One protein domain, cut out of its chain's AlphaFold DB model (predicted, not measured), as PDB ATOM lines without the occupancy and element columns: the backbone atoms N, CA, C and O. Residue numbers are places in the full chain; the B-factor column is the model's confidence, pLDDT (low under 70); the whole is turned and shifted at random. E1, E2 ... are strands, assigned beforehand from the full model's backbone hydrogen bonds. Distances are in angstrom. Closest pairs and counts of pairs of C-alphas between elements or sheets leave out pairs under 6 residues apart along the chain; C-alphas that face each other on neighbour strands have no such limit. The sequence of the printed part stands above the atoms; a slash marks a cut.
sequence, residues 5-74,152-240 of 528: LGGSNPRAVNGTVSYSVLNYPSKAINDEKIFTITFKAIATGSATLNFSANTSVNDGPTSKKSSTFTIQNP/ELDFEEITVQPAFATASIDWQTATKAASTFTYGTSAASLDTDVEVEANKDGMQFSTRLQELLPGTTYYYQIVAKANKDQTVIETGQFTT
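Overview. This is residues 5 to 74 and 152 to 240 of the 528 residues of the protein "Conserved repeat domain protein" of Candidatus Saccharibacteria bacterium GW2011_GWC2_48_9 (UniProt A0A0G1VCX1). Little regular structure overall: one lobe is a sandwich of sheet E6-E5-E8-E9 over sheet E3-E4-E7, the other is loops, residues 5 to 44 and 50 to 66, with the hairpin E1 and E2. The 159 printed residues include nine named strands, E1 to E9 in order, holding 59 residues; the class is all strand, each sheet antiparallel. The whole is only just compact, close to loose: radius of gyration of the C-alphas 17.6 A, spans 50 by 40 by 34 A.

Along the chain. E1 is residues 45 to 49, from C-alpha 45 at (-4.771, 31.907, 2.602); E2 67 to 71; E3 155 to 162; E4 167 to 173; E5 178 to 184; E6 192 to 194; E7 204 to 209; E8 217 to 225, 26.8 A; E9 231 to 239, 26.9 A, to C-alpha 239 at (9.166, 7.444, 13.331).

Arrangement. In hairpin E1 and E2, N 47 and O 69 are 3.0 A apart, within hydrogen-bond range. E1 and E9 are apart. The sandwich, two sheets face to face, has its facing parts 9.8 A centre to centre.

Size, cuts and confidence. Residues 75 to 151 are not printed; C-alphas 74 and 152 are 29.0 A apart. Link E1 to E2 is long. Residues 5 to 43, among others, have pLDDT under 70.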
ATOM      1  N   LEU A   5      11.885  15.550   4.904       30.58
ATOM      2  CA  LEU A   5      11.420  16.926   4.775       30.58
ATOM      3  C   LEU A   5      12.674  17.781   4.574       30.58
ATOM      4  O   LEU A   5      13.616  17.642   5.339       30.58
ATOM      5  N   GLY A   6      12.705  18.583   3.511       30.45
ATOM      6  CA  GLY A   6      13.816  19.471   3.148       30.45
ATOM      7  C   GLY A   6      13.229  20.823   2.778       30.45
ATOM      8  O   GLY A   6      13.148  21.195   1.606       30.45
ATOM      9  N   GLY A   7      12.648  21.476   3.786       31.48
ATOM     10  CA  GLY A   7      11.944  22.738   3.616       31.48
ATOM     11  C   GLY A   7      12.944  23.877   3.533       31.48
ATOM     12  O   GLY A   7      13.499  24.255   4.555       31.48
ATOM     13  N   SER A   8      13.148  24.425   2.338       34.66
ATOM     14  CA  SER A   8      14.010  25.583   2.132       34.66
ATOM     15  C   SER A   8      13.283  26.900   2.419       34.66
ATOM     16  O   SER A   8      12.326  27.255   1.736       34.66
ATOM     17  N   ASN A   9      13.838  27.658   3.368       34.81
ATOM     18  CA  ASN A   9      13.642  29.088   3.621       34.81
ATOM     19  C   ASN A   9      12.211  29.534   4.043       34.81
ATOM     20  O   ASN A   9      11.293  29.532   3.222       34.81
ATOM     21  N   PRO A  10      12.015  30.076   5.264       37.75
ATOM     22  CA  PRO A  10      10.708  30.546   5.749       37.75
ATOM     23  C   PRO A  10      10.135  31.786   5.025       37.75
ATOM     24  O   PRO A  10       9.041  32.246   5.351       37.75
ATOM     25  N   ARG A  11      10.826  32.325   4.009       36.41
ATOM     26  CA  ARG A  11      10.298  33.331   3.065       36.41
ATOM     27  C   ARG A  11      10.055  32.795   1.647       36.41
ATOM     28  O   ARG A  11       9.660  33.570   0.774       36.41
ATOM     29  N   ALA A  12      10.277  31.508   1.384       36.44
ATOM     30  CA  ALA A  12       9.951  30.904   0.099       36.44
ATOM     31  C   ALA A  12       8.432  30.741  -0.057       36.44
ATOM     32  O   ALA A  12       7.756  30.140   0.774       36.44
ATOM     33  N   VAL A  13       7.888  31.226  -1.177       42.25
ATOM     34  CA  VAL A  13       6.453  31.092  -1.509       42.25
ATOM     35  C   VAL A  13       6.058  29.625  -1.772       42.25
ATOM     36  O   VAL A  13       4.876  29.293  -1.773       42.25
ATOM     37  N   ASN A  14       7.041  28.739  -1.975       48.97
ATOM     38  CA  ASN A  14       6.867  27.300  -2.158       48.97
ATOM     39  C   ASN A  14       7.942  26.542  -1.358       48.97
ATOM     40  O   ASN A  14       9.121  26.646  -1.689       48.97
ATOM     41  N   GLY A  15       7.542  25.753  -0.359       52.78
ATOM     42  CA  GLY A  15       8.419  24.769   0.288       52.78
ATOM     43  C   GLY A  15       8.450  23.449  -0.493       52.78
ATOM     44  O   GLY A  15       7.455  23.076  -1.118       52.78
ATOM     45  N   THR A  16       9.575  22.730  -0.454       51.28
ATOM     46  CA  THR A  16       9.729  21.412  -1.102       51.28
ATOM     47  C   THR A  16       9.771  20.290  -0.060       51.28
ATOM     48  O   THR A  16      10.236  20.481   1.060       51.28
ATOM     49  N   VAL A  17       9.269  19.107  -0.420       53.91
ATOM     50  CA  VAL A  17       9.375  17.875   0.379       53.91
ATOM     51  C   VAL A  17      10.078  16.818  -0.469       53.91
ATOM     52  O   VAL A  17       9.585  16.459  -1.538       53.91
ATOM     53  N   SER A  18      11.226  16.333   0.001       50.53
ATOM     54  CA  SER A  18      12.201  15.576  -0.793       50.53
ATOM     55  C   SER A  18      12.343  14.148  -0.270       50.53
ATOM     56  O   SER A  18      13.229  13.835   0.515       50.53
ATOM     57  N   TYR A  19      11.469  13.238  -0.696       54.47
ATOM     58  CA  TYR A  19      11.547  11.846  -0.255       54.47
ATOM     59  C   TYR A  19      12.609  11.050  -1.042       54.47
ATOM     60  O   TYR A  19      12.646  11.084  -2.271       54.47
ATOM     61  N   SER A  20      13.443  10.288  -0.330       45.62
ATOM     62  CA  SER A  20      14.407   9.360  -0.936       45.62
ATOM     63  C   SER A  20      13.777   7.984  -1.152       45.62
ATOM     64  O   SER A  20      13.096   7.454  -0.272       45.62
ATOM     65  N   VAL A  21      14.021   7.384  -2.320       47.00
ATOM     66  CA  VAL A  21      13.535   6.038  -2.654       47.00
ATOM     67  C   VAL A  21      14.233   4.990  -1.784       47.00
ATOM     68  O   VAL A  21      15.452   4.993  -1.631       47.00
ATOM     69  N   LEU A  22      13.455   4.049  -1.249       45.78
ATOM     70  CA  LEU A  22      13.963   2.793  -0.707       45.78
ATOM     71  C   LEU A  22      13.530   1.674  -1.650       45.78
ATOM     72  O   LEU A  22      12.333   1.487  -1.854       45.78
ATOM     73  N   ASN A  23      14.494   0.917  -2.181       41.16
ATOM     74  CA  ASN A  23      14.249  -0.222  -3.073       41.16
ATOM     75  C   ASN A  23      13.651  -1.418  -2.310       41.16
ATOM     76  O   ASN A  23      14.299  -2.445  -2.116       41.16
ATOM     77  N   TYR A  24      12.399  -1.277  -1.886       43.91
ATOM     78  CA  TYR A  24      11.533  -2.367  -1.463       43.91
ATOM     79  C   TYR A  24      10.415  -2.515  -2.496       43.91
ATOM     80  O   TYR A  24       9.650  -1.571  -2.679       43.91
ATOM     81  N   PRO A  25      10.286  -3.672  -3.167       42.66
ATOM     82  CA  PRO A  25       9.225  -3.884  -4.141       42.66
ATOM     83  C   PRO A  25       7.880  -4.101  -3.428       42.66
ATOM     84  O   PRO A  25       7.442  -5.243  -3.264       42.66
ATOM     85  N   SER A  26       7.203  -3.021  -3.017       47.12
ATOM     86  CA  SER A  26       5.769  -3.115  -2.716       47.12
ATOM     87  C   SER A  26       5.023  -3.397  -4.025       47.12
ATOM     88  O   SER A  26       5.349  -2.858  -5.088       47.12
ATOM     89  N   LYS A  27       4.041  -4.305  -3.999       53.09
ATOM     90  CA  LYS A  27       3.159  -4.473  -5.161       53.09
ATOM     91  C   LYS A  27       2.320  -3.206  -5.283       53.09
ATOM     92  O   LYS A  27       1.809  -2.740  -4.274       53.09
ATOM     93  N   ALA A  28       2.130  -2.704  -6.502       48.12
ATOM     94  CA  ALA A  28       1.281  -1.544  -6.750       48.12
ATOM     95  C   ALA A  28      -0.152  -1.787  -6.231       48.12
ATOM     96  O   ALA A  28      -0.937  -2.499  -6.860       48.12
ATOM     97  N   ILE A  29      -0.461  -1.200  -5.075       51.06
ATOM     98  CA  ILE A  29      -1.810  -1.030  -4.534       51.06
ATOM     99  C   ILE A  29      -2.219   0.408  -4.856       51.06
ATOM    100  O   ILE A  29      -1.416   1.324  -4.692       51.06
ATOM    101  N   ASN A  30      -3.441   0.615  -5.344       54.09
ATOM    102  CA  ASN A  30      -3.804   1.879  -6.002       54.09
ATOM    103  C   ASN A  30      -3.822   3.113  -5.075       54.09
ATOM    104  O   ASN A  30      -3.695   4.223  -5.581       54.09
ATOM    105  N   ASP A  31      -3.939   2.919  -3.756       57.78
ATOM    106  CA  ASP A  31      -4.038   3.985  -2.747       57.78
ATOM    107  C   ASP A  31      -3.199   3.656  -1.483       57.78
ATOM    108  O   ASP A  31      -3.692   3.681  -0.355       57.78
ATOM    109  N   GLU A  32      -1.917   3.297  -1.643       58.66
ATOM    110  CA  GLU A  32      -1.011   3.075  -0.498       58.66
ATOM    111  C   GLU A  32      -0.587   4.413   0.156       58.66
ATOM    112  O   GLU A  32      -0.047   5.307  -0.499       58.66
ATOM    113  N   LYS A  33      -0.807   4.573   1.472       65.00
ATOM    114  CA  LYS A  33      -0.441   5.790   2.227       65.00
ATOM    115  C   LYS A  33       1.075   5.869   2.452       65.00
ATOM    116  O   LYS A  33       1.585   5.353   3.447       65.00
ATOM    117  N   ILE A  34       1.786   6.554   1.555       60.00
ATOM    118  CA  ILE A  34       3.259   6.630   1.574       60.00
ATOM    119  C   ILE A  34       3.799   7.506   2.722       60.00
ATOM    120  O   ILE A  34       4.787   7.148   3.363       60.00
ATOM    121  N   PHE A  35       3.162   8.642   3.014       59.91
ATOM    122  CA  PHE A  35       3.558   9.550   4.098       59.91
ATOM    123  C   PHE A  35       2.387  10.431   4.557       59.91
ATOM    124  O   PHE A  35       1.401  10.596   3.840       59.91
ATOM    125  N   THR A  36       2.529  11.037   5.737       59.81
ATOM    126  CA  THR A  36       1.659  12.112   6.238       59.81
ATOM    127  C   THR A  36       2.480  13.397   6.292       59.81
ATOM    128  O   THR A  36       3.580  13.380   6.839       59.81
ATOM    129  N   ILE A  37       1.960  14.502   5.751       63.91
ATOM    130  CA  ILE A  37       2.566  15.834   5.903       63.91
ATOM    131  C   ILE A  37       1.756  16.611   6.938       63.91
ATOM    132  O   ILE A  37       0.550  16.783   6.775       63.91
ATOM    133  N   THR A  38       2.438  17.114   7.964       59.31
ATOM    134  CA  THR A  38       1.886  18.039   8.960       59.31
ATOM    135  C   THR A  38       2.597  19.377   8.801       59.31
ATOM    136  O   THR A  38       3.819  19.407   8.694       59.31
ATOM    137  N   PHE A  39       1.853  20.480   8.781       66.06
ATOM    138  CA  PHE A  39       2.407  21.831   8.679       66.06
ATOM    139  C   PHE A  39       1.663  22.791   9.609       66.06
ATOM    140  O   PHE A  39       0.460  22.652   9.838       66.06
ATOM    141  N   LYS A  40       2.379  23.789  10.133       62.06
ATOM    142  CA  LYS A  40       1.803  24.876  10.930       62.06
ATOM    143  C   LYS A  40       1.420  26.029  10.005       62.06
ATOM    144  O   LYS A  40       2.250  26.537   9.258       62.06
ATOM    145  N   ALA A  41       0.164  26.459  10.058       69.06
ATOM    146  CA  ALA A  41      -0.278  27.651   9.344       69.06
ATOM    147  C   ALA A  41       0.334  28.917   9.971       69.06
ATOM    148  O   ALA A  41       0.101  29.193  11.147       69.06
ATOM    149  N   ILE A  42       1.087  29.688   9.180       65.50
ATOM    150  CA  ILE A  42       1.676  30.977   9.599       65.50
ATOM    151  C   ILE A  42       0.808  32.191   9.229       65.50
ATOM    152  O   ILE A  42       0.944  33.254   9.825       65.50
ATOM    153  N   ALA A  43      -0.095  32.037   8.258       67.00
ATOM    154  CA  ALA A  43      -1.016  33.069   7.792       67.00
ATOM    155  C   ALA A  43      -2.281  32.434   7.193       67.00
ATOM    156  O   ALA A  43      -2.289  31.253   6.837       67.00
ATOM    157  N   THR A  44      -3.344  33.225   7.052       76.44
ATOM    158  CA  THR A  44      -4.542  32.828   6.305       76.44
ATOM    159  C   THR A  44      -4.286  32.862   4.801       76.44
ATOM    160  O   THR A  44      -3.523  33.689   4.306       76.44
ATOM    161  N   GLY A  45      -4.939  31.977   4.050       79.44
ATOM    162  CA  GLY A  45      -4.771  31.907   2.602       79.44
ATOM    163  C   GLY A  45      -5.084  30.529   2.041       79.44
ATOM    164  O   GLY A  45      -5.957  29.816   2.536       79.44
ATOM    165  N   SER A  46      -4.359  30.144   0.995       76.88
ATOM    166  CA  SER A  46      -4.480  28.828   0.379       76.88
ATOM    167  C   SER A  46      -3.104  28.214   0.161       76.88
ATOM    168  O   SER A  46      -2.199  28.882  -0.333       76.88
ATOM    169  N   ALA A  47      -2.959  26.942   0.528       75.06
ATOM    170  CA  ALA A  47      -1.744  26.162   0.334       75.06
ATOM    171  C   ALA A  47      -2.043  25.023  -0.642       75.06
ATOM    172  O   ALA A  47      -2.957  24.233  -0.407       75.06
ATOM    173  N   THR A  48      -1.290  24.923  -1.738       78.12
ATOM    174  CA  THR A  48      -1.449  23.826  -2.705       78.12
ATOM    175  C   THR A  48      -0.292  22.851  -2.575       78.12
ATOM    176  O   THR A  48       0.861  23.222  -2.780       78.12
ATOM    177  N   LEU A  49      -0.611  21.594  -2.269       76.56
ATOM    178  CA  LEU A  49       0.336  20.491  -2.283       76.56
ATOM    179  C   LEU A  49       0.372  19.882  -3.687       76.56
ATOM    180  O   LEU A  49      -0.641  19.390  -4.193       76.56
ATOM    181  N   ASN A  50       1.551  19.917  -4.304       77.62
ATOM    182  CA  ASN A  50       1.819  19.416  -5.648       77.62
ATOM    183  C   ASN A  50       2.936  18.368  -5.616       77.62
ATOM    184  O   ASN A  50       3.840  18.439  -4.787       77.62
ATOM    185  N   PHE A  51       2.904  17.439  -6.569       75.19
ATOM    186  CA  PHE A  51       4.000  16.505  -6.824       75.19
ATOM    187  C   PHE A  51       4.936  17.063  -7.899       75.19
ATOM    188  O   PHE A  51       4.477  17.685  -8.860       75.19
ATOM    189  N   SER A  52       6.239  16.815  -7.773       71.00
ATOM    190  CA  SER A  52       7.218  17.245  -8.771       71.00
ATOM    191  C   SER A  52       7.099  16.426 -10.064       71.00
ATOM    192  O   SER A  52       6.558  15.311 -10.098       71.00
ATOM    193  N   ALA A  53       7.633  16.958 -11.168       69.69
ATOM    194  CA  ALA A  53       7.594  16.282 -12.467       69.69
ATOM    195  C   ALA A  53       8.257  14.889 -12.430       69.69
ATOM    196  O   ALA A  53       7.744  13.955 -13.043       69.69
ATOM    197  N   ASN A  54       9.316  14.729 -11.631       68.62
ATOM    198  CA  ASN A  54      10.084  13.494 -11.450       68.62
ATOM    199  C   ASN A  54       9.567  12.547 -10.345       68.62
ATOM    200  O   ASN A  54      10.135  11.473 -10.189       68.62
ATOM    201  N   THR A  55       8.494  12.876  -9.609       70.69
ATOM    202  CA  THR A  55       7.836  11.925  -8.685       70.69
ATOM    203  C   THR A  55       7.440  10.635  -9.420       70.69
ATOM    204  O   THR A  55       6.628  10.691 -10.349       70.69
ATOM    205  N   SER A  56       7.957   9.494  -8.973       67.19
ATOM    206  CA  SER A  56       7.532   8.139  -9.349       67.19
ATOM    207  C   SER A  56       7.318   7.283  -8.094       67.19
ATOM    208  O   SER A  56       7.827   7.604  -7.015       67.19
ATOM    209  N   VAL A  57       6.558   6.195  -8.239       66.75
ATOM    210  CA  VAL A  57       6.418   5.116  -7.251       66.75
ATOM    211  C   VAL A  57       6.856   3.814  -7.921       66.75
ATOM    212  O   VAL A  57       6.357   3.488  -8.998       66.75
ATOM    213  N   ASN A  58       7.790   3.084  -7.300       61.00
ATOM    214  CA  ASN A  58       8.344   1.813  -7.801       61.00
ATOM    215  C   ASN A  58       8.821   1.873  -9.272       61.00
ATOM    216  O   ASN A  58       8.571   0.949 -10.042       61.00
ATOM    217  N   ASP A  59       9.434   2.997  -9.668       63.22
ATOM    218  CA  ASP A  59       9.858   3.331 -11.044       63.22
ATOM    219  C   ASP A  59       8.758   3.205 -12.122       63.22
ATOM    220  O   ASP A  59       9.030   3.162 -13.323       63.22
ATOM    221  N   GLY A  60       7.490   3.189 -11.700       61.78
ATOM    222  CA  GLY A  60       6.327   3.027 -12.562       61.78
ATOM    223  C   GLY A  60       5.659   4.346 -12.983       61.78
ATOM    224  O   GLY A  60       5.798   5.382 -12.315       61.78
ATOM    225  N   PRO A  61       4.863   4.325 -14.072       63.44
ATOM    226  CA  PRO A  61       4.051   5.466 -14.485       63.44
ATOM    227  C   PRO A  61       3.054   5.834 -13.378       63.44
ATOM    228  O   PRO A  61       2.155   5.065 -13.045       63.44
ATOM    229  N   THR A  62       3.222   7.024 -12.801       69.50
ATOM    230  CA  THR A  62       2.503   7.464 -11.596       69.50
ATOM    231  C   THR A  62       1.542   8.605 -11.928       69.50
ATOM    232  O   THR A  62       1.969   9.665 -12.391       69.50
ATOM    233  N   SER A  63       0.245   8.410 -11.671       70.94
ATOM    234  CA  SER A  63      -0.764   9.471 -11.792       70.94
ATOM    235  C   SER A  63      -0.720  10.386 -10.566       70.94
ATOM    236  O   SER A  63      -0.693   9.909  -9.435       70.94
ATOM    237  N   LYS A  64      -0.695  11.703 -10.787       74.81
ATOM    238  CA  LYS A  64      -0.474  12.716  -9.745       74.81
ATOM    239  C   LYS A  64      -1.728  13.568  -9.596       74.81
ATOM    240  O   LYS A  64      -2.195  14.143 -10.574       74.81
ATOM    241  N   LYS A  65      -2.255  13.668  -8.376       76.75
ATOM    242  CA  LYS A  65      -3.364  14.567  -8.028       76.75
ATOM    243  C   LYS A  65      -2.864  15.597  -7.025       76.75
ATOM    244  O   LYS A  65      -2.380  15.222  -5.962       76.75
ATOM    245  N   SER A  66      -2.958  16.870  -7.378       78.81
ATOM    246  CA  SER A  66      -2.703  17.977  -6.460       78.81
ATOM    247  C   SER A  66      -3.916  18.235  -5.569       78.81
ATOM    248  O   SER A  66      -5.055  17.981  -5.965       78.81
ATOM    249  N   SER A  67      -3.664  18.767  -4.373       78.38
ATOM    250  CA  SER A  67      -4.705  19.145  -3.415       78.38
ATOM    251  C   SER A  67      -4.469  20.562  -2.915       78.38
ATOM    252  O   SER A  67      -3.361  20.912  -2.511       78.38
ATOM    253  N   THR A  68      -5.527  21.369  -2.903       81.94
ATOM    254  CA  THR A  68      -5.497  22.748  -2.411       81.94
ATOM    255  C   THR A  68      -6.251  22.841  -1.090       81.94
ATOM    256  O   THR A  68      -7.453  22.595  -1.021       81.94
ATOM    257  N   PHE A  69      -5.536  23.217  -0.036       79.50
ATOM    258  CA  PHE A  69      -6.064  23.435   1.302       79.50
ATOM    259  C   PHE A  69      -6.402  24.918   1.485       79.50
ATOM    260  O   PHE A  69      -5.648  25.799   1.059       79.50
ATOM    261  N   THR A  70      -7.536  25.209   2.124       80.50
ATOM    262  CA  THR A  70      -7.910  26.581   2.501       80.50
ATOM    263  C   THR A  70      -7.603  26.781   3.978       80.50
ATOM    264  O   THR A  70      -8.165  26.095   4.827       80.50
ATOM    265  N   ILE A  71      -6.712  27.721   4.279       81.81
ATOM    266  CA  ILE A  71      -6.292  28.067   5.634       81.81
ATOM    267  C   ILE A  71      -7.087  29.301   6.058       81.81
ATOM    268  O   ILE A  71      -6.794  30.426   5.649       81.81
ATOM    269  N   GLN A  72      -8.122  29.086   6.861       76.50
ATOM    270  CA  GLN A  72      -8.942  30.158   7.421       76.50
ATOM    271  C   GLN A  72      -8.436  30.528   8.815       76.50
ATOM    272  O   GLN A  72      -7.992  29.658   9.564       76.50
ATOM    273  N   ASN A  73      -8.544  31.806   9.191       68.00
ATOM    274  CA  ASN A  73      -8.396  32.162  10.599       68.00
ATOM    275  C   ASN A  73      -9.594  31.560  11.338       68.00
ATOM    276  O   ASN A  73     -10.721  31.738  10.862       68.00
ATOM    277  N   PRO A  74      -9.398  30.891  12.484       66.19
ATOM    278  CA  PRO A  74     -10.522  30.447  13.286       66.19
ATOM    279  C   PRO A  74     -11.332  31.683  13.696       66.19
ATOM    280  O   PRO A  74     -10.819  32.603  14.332       66.19
ATOM    281  N   GLU A 152      18.203  38.078  10.948       82.00
ATOM    282  CA  GLU A 152      17.634  37.434  12.125       82.00
ATOM    283  C   GLU A 152      18.025  35.950  12.121       82.00
ATOM    284  O   GLU A 152      18.077  35.325  11.058       82.00
ATOM    285  N   LEU A 153      18.358  35.399  13.289       87.69
ATOM    286  CA  LEU A 153      18.567  33.964  13.440       87.69
ATOM    287  C   LEU A 153      17.253  33.229  13.157       87.69
ATOM    288  O   LEU A 153      16.242  33.506  13.792       87.69
ATOM    289  N   ASP A 154      17.303  32.275  12.236       85.75
ATOM    290  CA  ASP A 154      16.185  31.414  11.858       85.75
ATOM    291  C   ASP A 154      16.738  30.086  11.309       85.75
ATOM    292  O   ASP A 154      17.923  30.015  10.949       85.75
ATOM    293  N   PHE A 155      15.904  29.050  11.232       82.25
ATOM    294  CA  PHE A 155      16.249  27.788  10.575       82.25
ATOM    295  C   PHE A 155      15.936  27.874   9.073       82.25
ATOM    296  O   PHE A 155      14.829  28.227   8.671       82.25
ATOM    297  N   GLU A 156      16.913  27.554   8.224       79.00
ATOM    298  CA  GLU A 156      16.751  27.619   6.763       79.00
ATOM    299  C   GLU A 156      16.328  26.288   6.145       79.00
ATOM    300  O   GLU A 156      15.594  26.294   5.159       79.00
ATOM    301  N   GLU A 157      16.802  25.177   6.710       79.94
ATOM    302  CA  GLU A 157      16.471  23.808   6.320       79.94
ATOM    303  C   GLU A 157      16.725  22.871   7.512       79.94
ATOM    304  O   GLU A 157      17.706  23.040   8.237       79.94
ATOM    305  N   ILE A 158      15.842  21.890   7.722       84.50
ATOM    306  CA  ILE A 158      15.995  20.800   8.697       84.50
ATOM    307  C   ILE A 158      15.587  19.513   7.991       84.50
ATOM    308  O   ILE A 158      14.466  19.418   7.489       84.50
ATOM    309  N   THR A 159      16.474  18.523   7.985       82.19
ATOM    310  CA  THR A 159      16.261  17.208   7.376       82.19
ATOM    311  C   THR A 159      16.374  16.104   8.419       82.19
ATOM    312  O   THR A 159      17.213  16.158   9.314       82.19
ATOM    313  N   VAL A 160      15.510  15.088   8.321       87.19
ATOM    314  CA  VAL A 160      15.492  13.939   9.241       87.19
ATOM    315  C   VAL A 160      15.431  12.647   8.435       87.19
ATOM    316  O   VAL A 160      14.524  12.447   7.624       87.19
ATOM    317  N   GLN A 161      16.394  11.757   8.669       84.06
ATOM    318  CA  GLN A 161      16.600  10.519   7.918       84.06
ATOM    319  C   GLN A 161      16.552   9.305   8.864       84.06
ATOM    320  O   GLN A 161      17.592   8.828   9.326       84.06
ATOM    321  N   PRO A 162      15.356   8.781   9.197       88.06
ATOM    322  CA  PRO A 162      15.231   7.676  10.138       88.06
ATOM    323  C   PRO A 162      15.551   6.319   9.491       88.06
ATOM    324  O   PRO A 162      15.037   5.956   8.426       88.06
ATOM    325  N   ALA A 163      16.365   5.523  10.179       86.31
ATOM    326  CA  ALA A 163      16.609   4.113   9.904       86.31
ATOM    327  C   ALA A 163      15.839   3.232  10.910       86.31
ATOM    328  O   ALA A 163      14.816   3.655  11.447       86.31
ATOM    329  N   PHE A 164      16.264   1.981  11.112       84.81
ATOM    330  CA  PHE A 164      15.605   1.065  12.055       84.81
ATOM    331  C   PHE A 164      15.994   1.369  13.510       84.81
ATOM    332  O   PHE A 164      15.105   1.556  14.332       84.81
ATOM    333  N   ALA A 165      17.298   1.459  13.798       88.62
ATOM    334  CA  ALA A 165      17.842   1.734  15.135       88.62
ATOM    335  C   ALA A 165      18.694   3.018  15.219       88.62
ATOM    336  O   ALA A 165      19.297   3.313  16.247       88.62
ATOM    337  N   THR A 166      18.750   3.789  14.134       89.81
ATOM    338  CA  THR A 166      19.525   5.030  14.016       89.81
ATOM    339  C   THR A 166      18.694   6.100  13.304       89.81
ATOM    340  O   THR A 166      17.708   5.784  12.631       89.81
ATOM    341  N   ALA A 167      19.064   7.371  13.446       89.44
ATOM    342  CA  ALA A 167      18.535   8.462  12.624       89.44
ATOM    343  C   ALA A 167      19.600   9.550  12.449       89.44
ATOM    344  O   ALA A 167      20.268   9.904  13.418       89.44
ATOM    345  N   SER A 168      19.741  10.084  11.237       88.88
ATOM    346  CA  SER A 168      20.551  11.284  10.983       88.88
ATOM    347  C   SER A 168      19.647  12.509  10.922       88.88
ATOM    348  O   SER A 168      18.564  12.440  10.334       88.88
ATOM    349  N   ILE A 169      20.079  13.606  11.541       91.62
ATOM    350  CA  ILE A 169      19.402  14.901  11.491       91.62
ATOM    351  C   ILE A 169      20.434  15.951  11.097       91.62
ATOM    352  O   ILE A 169      21.435  16.110  11.790       91.62
ATOM    353  N   ASP A 170      20.164  16.674  10.013       89.00
ATOM    354  CA  ASP A 170      21.032  17.726   9.481       89.00
ATOM    355  C   ASP A 170      20.222  19.018   9.328       89.00
ATOM    356  O   ASP A 170      19.108  18.982   8.795       89.00
ATOM    357  N   TRP A 171      20.748  20.158   9.786       90.19
ATOM    358  CA  TRP A 171      20.058  21.450   9.707       90.19
ATOM    359  C   TRP A 171      20.984  22.640   9.458       90.19
ATOM    360  O   TRP A 171      22.192  22.583   9.693       90.19
ATOM    361  N   GLN A 172      20.393  23.741   8.994       88.94
ATOM    362  CA  GLN A 172      21.073  24.990   8.668       88.94
ATOM    363  C   GLN A 172      20.403  26.195   9.344       88.94
ATOM    364  O   GLN A 172      19.175  26.267   9.429       88.94
ATOM    365  N   THR A 173      21.207  27.162   9.792       89.62
ATOM    366  CA  THR A 173      20.754  28.443  10.352       89.62
ATOM    367  C   THR A 173      21.163  29.626   9.475       89.62
ATOM    368  O   THR A 173      22.260  29.656   8.921       89.62
ATOM    369  N   ALA A 174      20.310  30.653   9.408       87.38
ATOM    370  CA  ALA A 174      20.517  31.846   8.572       87.38
ATOM    371  C   ALA A 174      21.728  32.710   8.989       87.38
ATOM    372  O   ALA A 174      22.224  33.533   8.217       87.38
ATOM    373  N   THR A 175      22.216  32.536  10.220       88.38
ATOM    374  CA  THR A 175      23.440  33.159  10.745       88.38
ATOM    375  C   THR A 175      24.239  32.160  11.574       88.38
ATOM    376  O   THR A 175      23.719  31.115  11.973       88.38
ATOM    377  N   LYS A 176      25.510  32.484  11.846       92.19
ATOM    378  CA  LYS A 176      26.377  31.680  12.714       92.19
ATOM    379  C   LYS A 176      25.783  31.551  14.121       92.19
ATOM    380  O   LYS A 176      25.561  32.562  14.789       92.19
ATOM    381  N   ALA A 177      25.616  30.316  14.579       93.56
ATOM    382  CA  ALA A 177      25.013  29.973  15.859       93.56
ATOM    383  C   ALA A 177      25.789  28.855  16.584       93.56
ATOM    384  O   ALA A 177      26.637  28.176  16.008       93.56
ATOM    385  N   ALA A 178      25.470  28.653  17.859       92.81
ATOM    386  CA  ALA A 178      25.629  27.371  18.540       92.81
ATOM    387  C   ALA A 178      24.266  26.667  18.551       92.81
ATOM    388  O   ALA A 178      23.249  27.338  18.722       92.81
ATOM    389  N   SER A 179      24.225  25.343  18.389       95.00
ATOM    390  CA  SER A 179      22.967  24.589  18.356       95.00
ATOM    391  C   SER A 179      23.031  23.353  19.246       95.00
ATOM    392  O   SER A 179      24.057  22.680  19.290       95.00
ATOM    393  N   THR A 180      21.929  23.041  19.925       95.38
ATOM    394  CA  THR A 180      21.743  21.803  20.700       95.38
ATOM    395  C   THR A 180      20.568  21.005  20.146       95.38
ATOM    396  O   THR A 180      19.634  21.586  19.585       95.38
ATOM    397  N   PHE A 181      20.599  19.686  20.333       96.38
ATOM    398  CA  PHE A 181      19.543  18.766  19.922       96.38
ATOM    399  C   PHE A 181      19.156  17.868  21.100       96.38
ATOM    400  O   PHE A 181      20.015  17.196  21.671       96.38
ATOM    401  N   THR A 182      17.869  17.844  21.447       95.12
ATOM    402  CA  THR A 182      17.316  16.941  22.466       95.12
ATOM    403  C   THR A 182      16.154  16.144  21.899       95.12
ATOM    404  O   THR A 182      15.430  16.613  21.016       95.12
ATOM    405  N   TYR A 183      15.967  14.919  22.383       96.19
ATOM    406  CA  TYR A 183      14.886  14.048  21.937       96.19
ATOM    407  C   TYR A 183      14.361  13.137  23.051       96.19
ATOM    408  O   TYR A 183      14.939  13.036  24.131       96.19
ATOM    409  N   GLY A 184      13.224  12.499  22.784       91.56
ATOM    410  CA  GLY A 184      12.584  11.546  23.685       91.56
ATOM    411  C   GLY A 184      11.416  10.828  23.010       91.56
ATOM    412  O   GLY A 184      11.033  11.136  21.879       91.56
ATOM    413  N   THR A 185      10.812   9.859  23.697       91.12
ATOM    414  CA  THR A 185       9.608   9.150  23.201       91.12
ATOM    415  C   THR A 185       8.293   9.861  23.553       91.12
ATOM    416  O   THR A 185       7.215   9.412  23.167       91.12
ATOM    417  N   SER A 186       8.368  11.007  24.242       89.94
ATOM    418  CA  SER A 186       7.229  11.839  24.634       89.94
ATOM    419  C   SER A 186       7.494  13.309  24.319       89.94
ATOM    420  O   SER A 186       8.509  13.857  24.733       89.94
ATOM    421  N   ALA A 187       6.545  13.987  23.671       83.12
ATOM    422  CA  ALA A 187       6.630  15.427  23.407       83.12
ATOM    423  C   ALA A 187       6.710  16.290  24.685       83.12
ATOM    424  O   ALA A 187       7.133  17.439  24.624       83.12
ATOM    425  N   ALA A 188       6.289  15.747  25.833       83.75
ATOM    426  CA  ALA A 188       6.342  16.421  27.131       83.75
ATOM    427  C   ALA A 188       7.612  16.094  27.943       83.75
ATOM    428  O   ALA A 188       7.785  16.633  29.032       83.75
ATOM    429  N   SER A 189       8.467  15.188  27.454       84.88
ATOM    430  CA  SER A 189       9.681  14.736  28.141       84.88
ATOM    431  C   SER A 189      10.745  14.374  27.108       84.88
ATOM    432  O   SER A 189      10.803  13.239  26.634       84.88
ATOM    433  N   LEU A 190      11.560  15.369  26.756       92.12
ATOM    434  CA  LEU A 190      12.780  15.195  25.973       92.12
ATOM    435  C   LEU A 190      13.920  15.033  26.980       92.12
ATOM    436  O   LEU A 190      14.328  15.999  27.618       92.12
ATOM    437  N   ASP A 191      14.328  13.789  27.196       89.38
ATOM    438  CA  ASP A 191      15.207  13.347  28.283       89.38
ATOM    439  C   ASP A 191      16.612  12.954  27.808       89.38
ATOM    440  O   ASP A 191      17.466  12.621  28.629       89.38
ATOM    441  N   THR A 192      16.858  13.004  26.495       92.44
ATOM    442  CA  THR A 192      18.130  12.617  25.882       92.44
ATOM    443  C   THR A 192      18.736  13.776  25.085       92.44
ATOM    444  O   THR A 192      18.227  14.147  24.024       92.44
ATOM    445  N   ASP A 193      19.840  14.336  25.581       91.88
ATOM    446  CA  ASP A 193      20.722  15.258  24.855       91.88
ATOM    447  C   ASP A 193      21.685  14.495  23.933       91.88
ATOM    448  O   ASP A 193      22.125  13.389  24.259       91.88
ATOM    449  N   VAL A 194      22.064  15.095  22.797       93.44
ATOM    450  CA  VAL A 194      23.067  14.526  21.876       93.44
ATOM    451  C   VAL A 194      24.086  15.577  21.460       93.44
ATOM    452  O   VAL A 194      23.760  16.753  21.296       93.44
ATOM    453  N   GLU A 195      25.329  15.139  21.266       93.19
ATOM    454  CA  GLU A 195      26.374  15.967  20.675       93.19
ATOM    455  C   GLU A 195      25.996  16.385  19.243       93.19
ATOM    456  O   GLU A 195      25.443  15.610  18.455       93.19
ATOM    457  N   VAL A 196      26.276  17.648  18.927       96.62
ATOM    458  CA  VAL A 196      25.974  18.269  17.638       96.62
ATOM    459  C   VAL A 196      27.287  18.645  16.971       96.62
ATOM    460  O   VAL A 196      28.027  19.494  17.470       96.62
ATOM    461  N   GLU A 197      27.557  18.046  15.817       95.25
ATOM    462  CA  GLU A 197      28.684  18.428  14.976       95.25
ATOM    463  C   GLU A 197      28.322  19.701  14.205       95.25
ATOM    464  O   GLU A 197      27.298  19.751  13.528       95.25
ATOM    465  N   ALA A 198      29.158  20.736  14.290       94.81
ATOM    466  CA  ALA A 198      28.979  21.988  13.556       94.81
ATOM    467  C   ALA A 198      30.035  22.136  12.452       94.81
ATOM    468  O   ALA A 198      31.214  21.828  12.650       94.81
ATOM    469  N   ASN A 199      29.639  22.673  11.295       92.94
ATOM    470  CA  ASN A 199      30.591  23.043  10.251       92.94
ATOM    471  C   ASN A 199      31.488  24.218  10.706       92.94
ATOM    472  O   ASN A 199      31.181  24.937  11.657       92.94
ATOM    473  N   LYS A 200      32.618  24.444  10.017       90.12
ATOM    474  CA  LYS A 200      33.609  25.478  10.399       90.12
ATOM    475  C   LYS A 200      33.015  26.890  10.484       90.12
ATOM    476  O   LYS A 200      33.431  27.701  11.316       90.12
ATOM    477  N   ASP A 201      32.028  27.166   9.640       89.88
ATOM    478  CA  ASP A 201      31.359  28.460   9.578       89.88
ATOM    479  C   ASP A 201      30.365  28.639  10.739       89.88
ATOM    480  O   ASP A 201      30.148  29.765  11.185       89.88
ATOM    481  N   GLY A 202      29.886  27.542  11.337       89.75
ATOM    482  CA  GLY A 202      28.927  27.509  12.444       89.75
ATOM    483  C   GLY A 202      27.491  27.778  11.994       89.75
ATOM    484  O   GLY A 202      26.728  28.388  12.736       89.75
ATOM    485  N   MET A 203      27.161  27.401  10.756       90.62
ATOM    486  CA  MET A 203      25.846  27.620  10.134       90.62
ATOM    487  C   MET A 203      25.151  26.323   9.715       90.62
ATOM    488  O   MET A 203      23.953  26.344   9.466       90.62
ATOM    489  N   GLN A 204      25.878  25.208   9.627       92.81
ATOM    490  CA  GLN A 204      25.309  23.885   9.362       92.81
ATOM    491  C   GLN A 204      25.691  22.940  10.489       92.81
ATOM    492  O   GLN A 204      26.813  23.004  11.002       92.81
ATOM    493  N   PHE A 205      24.761  22.064  10.836       95.12
ATOM    494  CA  PHE A 205      24.840  21.179  11.983       95.12
ATOM    495  C   PHE A 205      24.354  19.783  11.601       95.12
ATOM    496  O   PHE A 205      23.439  19.648  10.788       95.12
ATOM    497  N   SER A 206      24.950  18.758  12.202       92.62
ATOM    498  CA  SER A 206      24.554  17.363  12.037       92.62
ATOM    499  C   SER A 206      24.577  16.643  13.382       92.62
ATOM    500  O   SER A 206      25.386  16.951  14.259       92.62
ATOM    501  N   THR A 207      23.693  15.666  13.556       95.69
ATOM    502  CA  THR A 207      23.791  14.690  14.641       95.69
ATOM    503  C   THR A 207      23.279  13.322  14.197       95.69
ATOM    504  O   THR A 207      22.428  13.203  13.308       95.69
ATOM    505  N   ARG A 208      23.800  12.266  14.830       93.19
ATOM    506  CA  ARG A 208      23.425  10.876  14.558       93.19
ATOM    507  C   ARG A 208      22.936  10.188  15.826       93.19
ATOM    508  O   ARG A 208      23.721   9.799  16.687       93.19
ATOM    509  N   LEU A 209      21.630   9.966  15.878       93.88
ATOM    510  CA  LEU A 209      20.969   9.214  16.937       93.88
ATOM    511  C   LEU A 209      21.231   7.716  16.761       93.88
ATOM    512  O   LEU A 209      21.220   7.197  15.638       93.88
ATOM    513  N   GLN A 210      21.433   7.024  17.880       91.50
ATOM    514  CA  GLN A 210      21.731   5.594  17.954       91.50
ATOM    515  C   GLN A 210      20.821   4.913  18.985       91.50
ATOM    516  O   GLN A 210      20.080   5.586  19.699       91.50
ATOM    517  N   GLU A 211      20.846   3.578  19.018       88.94
ATOM    518  CA  GLU A 211      20.081   2.742  19.962       88.94
ATOM    519  C   GLU A 211      18.560   3.007  19.968       88.94
ATOM    520  O   GLU A 211      17.849   2.725  20.934       88.94
ATOM    521  N   LEU A 212      18.025   3.519  18.854       90.81
ATOM    522  CA  LEU A 212      16.600   3.789  18.714       90.81
ATOM    523  C   LEU A 212      15.798   2.488  18.584       90.81
ATOM    524  O   LEU A 212      16.228   1.506  17.979       90.81
ATOM    525  N   LEU A 213      14.571   2.497  19.096       89.06
ATOM    526  CA  LEU A 213      13.651   1.371  18.985       89.06
ATOM    527  C   LEU A 213      12.961   1.375  17.604       89.06
ATOM    528  O   LEU A 213      12.378   2.399  17.242       89.06
ATOM    529  N   PRO A 214      12.955   0.264  16.840       86.56
ATOM    530  CA  PRO A 214      12.311   0.193  15.523       86.56
ATOM    531  C   PRO A 214      10.780   0.298  15.566       86.56
ATOM    532  O   PRO A 214      10.115  -0.422  16.313       86.56
ATOM    533  N   GLY A 215      10.210   1.140  14.702       82.94
ATOM    534  CA  GLY A 215       8.773   1.428  14.645       82.94
ATOM    535  C   GLY A 215       8.262   2.375  15.737       82.94
ATOM    536  O   GLY A 215       7.050   2.506  15.894       82.94
ATOM    537  N   THR A 216       9.162   3.025  16.475       86.75
ATOM    538  CA  THR A 216       8.846   3.974  17.548       86.75
ATOM    539  C   THR A 216       8.862   5.407  17.030       86.75
ATOM    540  O   THR A 216       9.723   5.784  16.231       86.75
ATOM    541  N   THR A 217       7.913   6.219  17.498       89.00
ATOM    542  CA  THR A 217       7.904   7.665  17.255       89.00
ATOM    543  C   THR A 217       8.714   8.377  18.330       89.00
ATOM    544  O   THR A 217       8.472   8.187  19.520       89.00
ATOM    545  N   TYR A 218       9.645   9.210  17.887       90.38
ATOM    546  CA  TYR A 218      10.449  10.098  18.710       90.38
ATOM    547  C   TYR A 218      10.064  11.546  18.424       90.38
ATOM    548  O   TYR A 218       9.773  11.910  17.284       90.38
ATOM    549  N   TYR A 219      10.085  12.358  19.471       93.19
ATOM    550  CA  TYR A 219       9.907  13.804  19.432       93.19
ATOM    551  C   TYR A 219      11.263  14.453  19.687       93.19
ATOM    552  O   TYR A 219      12.078  13.882  20.411       93.19
ATOM    553  N   TYR A 220      11.511  15.616  19.095       93.38
ATOM    554  CA  TYR A 220      12.771  16.334  19.251       93.38
ATOM    555  C   TYR A 220      12.574  17.844  19.355       93.38
ATOM    556  O   TYR A 220      11.558  18.391  18.914       93.38
ATOM    557  N   GLN A 221      13.586  18.504  19.908       93.06
ATOM    558  CA  GLN A 221      13.724  19.949  19.972       93.06
ATOM    559  C   GLN A 221      15.136  20.345  19.532       93.06
ATOM    560  O   GLN A 221      16.132  19.808  20.018       93.06
ATOM    561  N   ILE A 222      15.211  21.315  18.624       94.62
ATOM    562  CA  ILE A 222      16.453  21.966  18.212       94.62
ATOM    563  C   ILE A 222      16.446  23.370  18.806       94.62
ATOM    564  O   ILE A 222      15.466  24.100  18.657       94.62
ATOM    565  N   VAL A 223      17.527  23.758  19.482       94.00
ATOM    566  CA  VAL A 223      17.692  25.117  20.018       94.00
ATOM    567  C   VAL A 223      18.954  25.720  19.427       94.00
ATOM    568  O   VAL A 223      20.047  25.244  19.723       94.00
ATOM    569  N   ALA A 224      18.811  26.774  18.626       94.19
ATOM    570  CA  ALA A 224      19.937  27.525  18.078       94.19
ATOM    571  C   ALA A 224      20.058  28.890  18.769       94.19
ATOM    572  O   ALA A 224      19.053  29.547  19.044       94.19
ATOM    573  N   LYS A 225      21.294  29.312  19.056       93.00
ATOM    574  CA  LYS A 225      21.633  30.547  19.777       93.00
ATOM    575  C   LYS A 225      22.726  31.326  19.052       93.00
ATOM    576  O   LYS A 225      23.781  30.767  18.759       93.00
ATOM    577  N   ALA A 226      22.508  32.616  18.815       90.38
ATOM    578  CA  ALA A 226      23.480  33.517  18.191       90.38
ATOM    579  C   ALA A 226      23.868  34.685  19.116       90.38
ATOM    580  O   ALA A 226      23.201  34.975  20.109       90.38
ATOM    581  N   ASN A 227      24.959  35.378  18.775       74.62
ATOM    582  CA  ASN A 227      25.560  36.457  19.571       74.62
ATOM    583  C   ASN A 227      24.703  37.745  19.590       74.62
ATOM    584  O   ASN A 227      25.075  38.720  18.934       74.62
ATOM    585  N   LYS A 228      23.555  37.725  20.290       67.12
ATOM    586  CA  LYS A 228      22.648  38.859  20.626       67.12
ATOM    587  C   LYS A 228      21.414  38.389  21.435       67.12
ATOM    588  O   LYS A 228      20.310  38.870  21.202       67.12
ATOM    589  N   ASP A 229      21.569  37.364  22.276       70.62
ATOM    590  CA  ASP A 229      20.478  36.630  22.958       70.62
ATOM    591  C   ASP A 229      19.402  36.021  22.031       70.62
ATOM    592  O   ASP A 229      18.415  35.443  22.495       70.62
ATOM    593  N   GLN A 230      19.612  36.073  20.711       85.06
ATOM    594  CA  GLN A 230      18.734  35.452  19.727       85.06
ATOM    595  C   GLN A 230      18.756  33.941  19.933       85.06
ATOM    596  O   GLN A 230      19.771  33.290  19.681       85.06
ATOM    597  N   THR A 231      17.630  33.410  20.399       90.69
ATOM    598  CA  THR A 231      17.390  31.983  20.592       90.69
ATOM    599  C   THR A 231      16.167  31.599  19.780       90.69
ATOM    600  O   THR A 231      15.081  32.121  20.032       90.69
ATOM    601  N   VAL A 232      16.331  30.678  18.835       86.75
ATOM    602  CA  VAL A 232      15.212  30.050  18.120       86.75
ATOM    603  C   VAL A 232      15.078  28.597  18.544       86.75
ATOM    604  O   VAL A 232      16.064  27.926  18.857       86.75
ATOM    605  N   ILE A 233      13.833  28.133  18.592       88.12
ATOM    606  CA  ILE A 233      13.466  26.786  19.011       88.12
ATOM    607  C   ILE A 233      12.560  26.208  17.935       88.12
ATOM    608  O   ILE A 233      11.503  26.779  17.675       88.12
ATOM    609  N   GLU A 234      12.947  25.067  17.377       86.19
ATOM    610  CA  GLU A 234      12.077  24.260  16.523       86.19
ATOM    611  C   GLU A 234      11.803  22.918  17.198       86.19
ATOM    612  O   GLU A 234      12.676  22.352  17.861       86.19
ATOM    613  N   THR A 235      10.584  22.404  17.048       86.75
ATOM    614  CA  THR A 235      10.200  21.081  17.548       86.75
ATOM    615  C   THR A 235       9.615  20.231  16.436       86.75
ATOM    616  O   THR A 235       8.922  20.717  15.545       86.75
ATOM    617  N   GLY A 236       9.871  18.929  16.497       83.69
ATOM    618  CA  GLY A 236       9.384  17.999  15.493       83.69
ATOM    619  C   GLY A 236       9.268  16.575  16.007       83.69
ATOM    620  O   GLY A 236       9.442  16.287  17.191       83.69
ATOM    621  N   GLN A 237       8.942  15.669  15.091       90.62
ATOM    622  CA  GLN A 237       8.851  14.241  15.367       90.62
ATOM    623  C   GLN A 237       9.240  13.418  14.142       90.62
ATOM    624  O   GLN A 237       9.063  13.853  13.003       90.62
ATOM    625  N   PHE A 238       9.713  12.200  14.375       85.56
ATOM    626  CA  PHE A 238       9.946  11.199  13.339       85.56
ATOM    627  C   PHE A 238       9.611   9.804  13.870       85.56
ATOM    628  O   PHE A 238       9.588   9.574  15.077       85.56
ATOM    629  N   THR A 239       9.375   8.852  12.971       87.00
ATOM    630  CA  THR A 239       9.166   7.444  13.331       87.00
ATOM    631  C   THR A 239      10.255   6.600  12.685       87.00
ATOM    632  O   THR A 239      10.494   6.708  11.478       87.00
ATOM    633  N   THR A 240      10.924   5.761  13.474       86.12
ATOM    634  CA  THR A 240      11.923   4.809  12.966       86.12
ATOM    635  C   THR A 240      11.277   3.754  12.066       86.12
ATOM    636  O   THR A 240      10.074   3.477  12.125       86.12
TER     637      THR A 240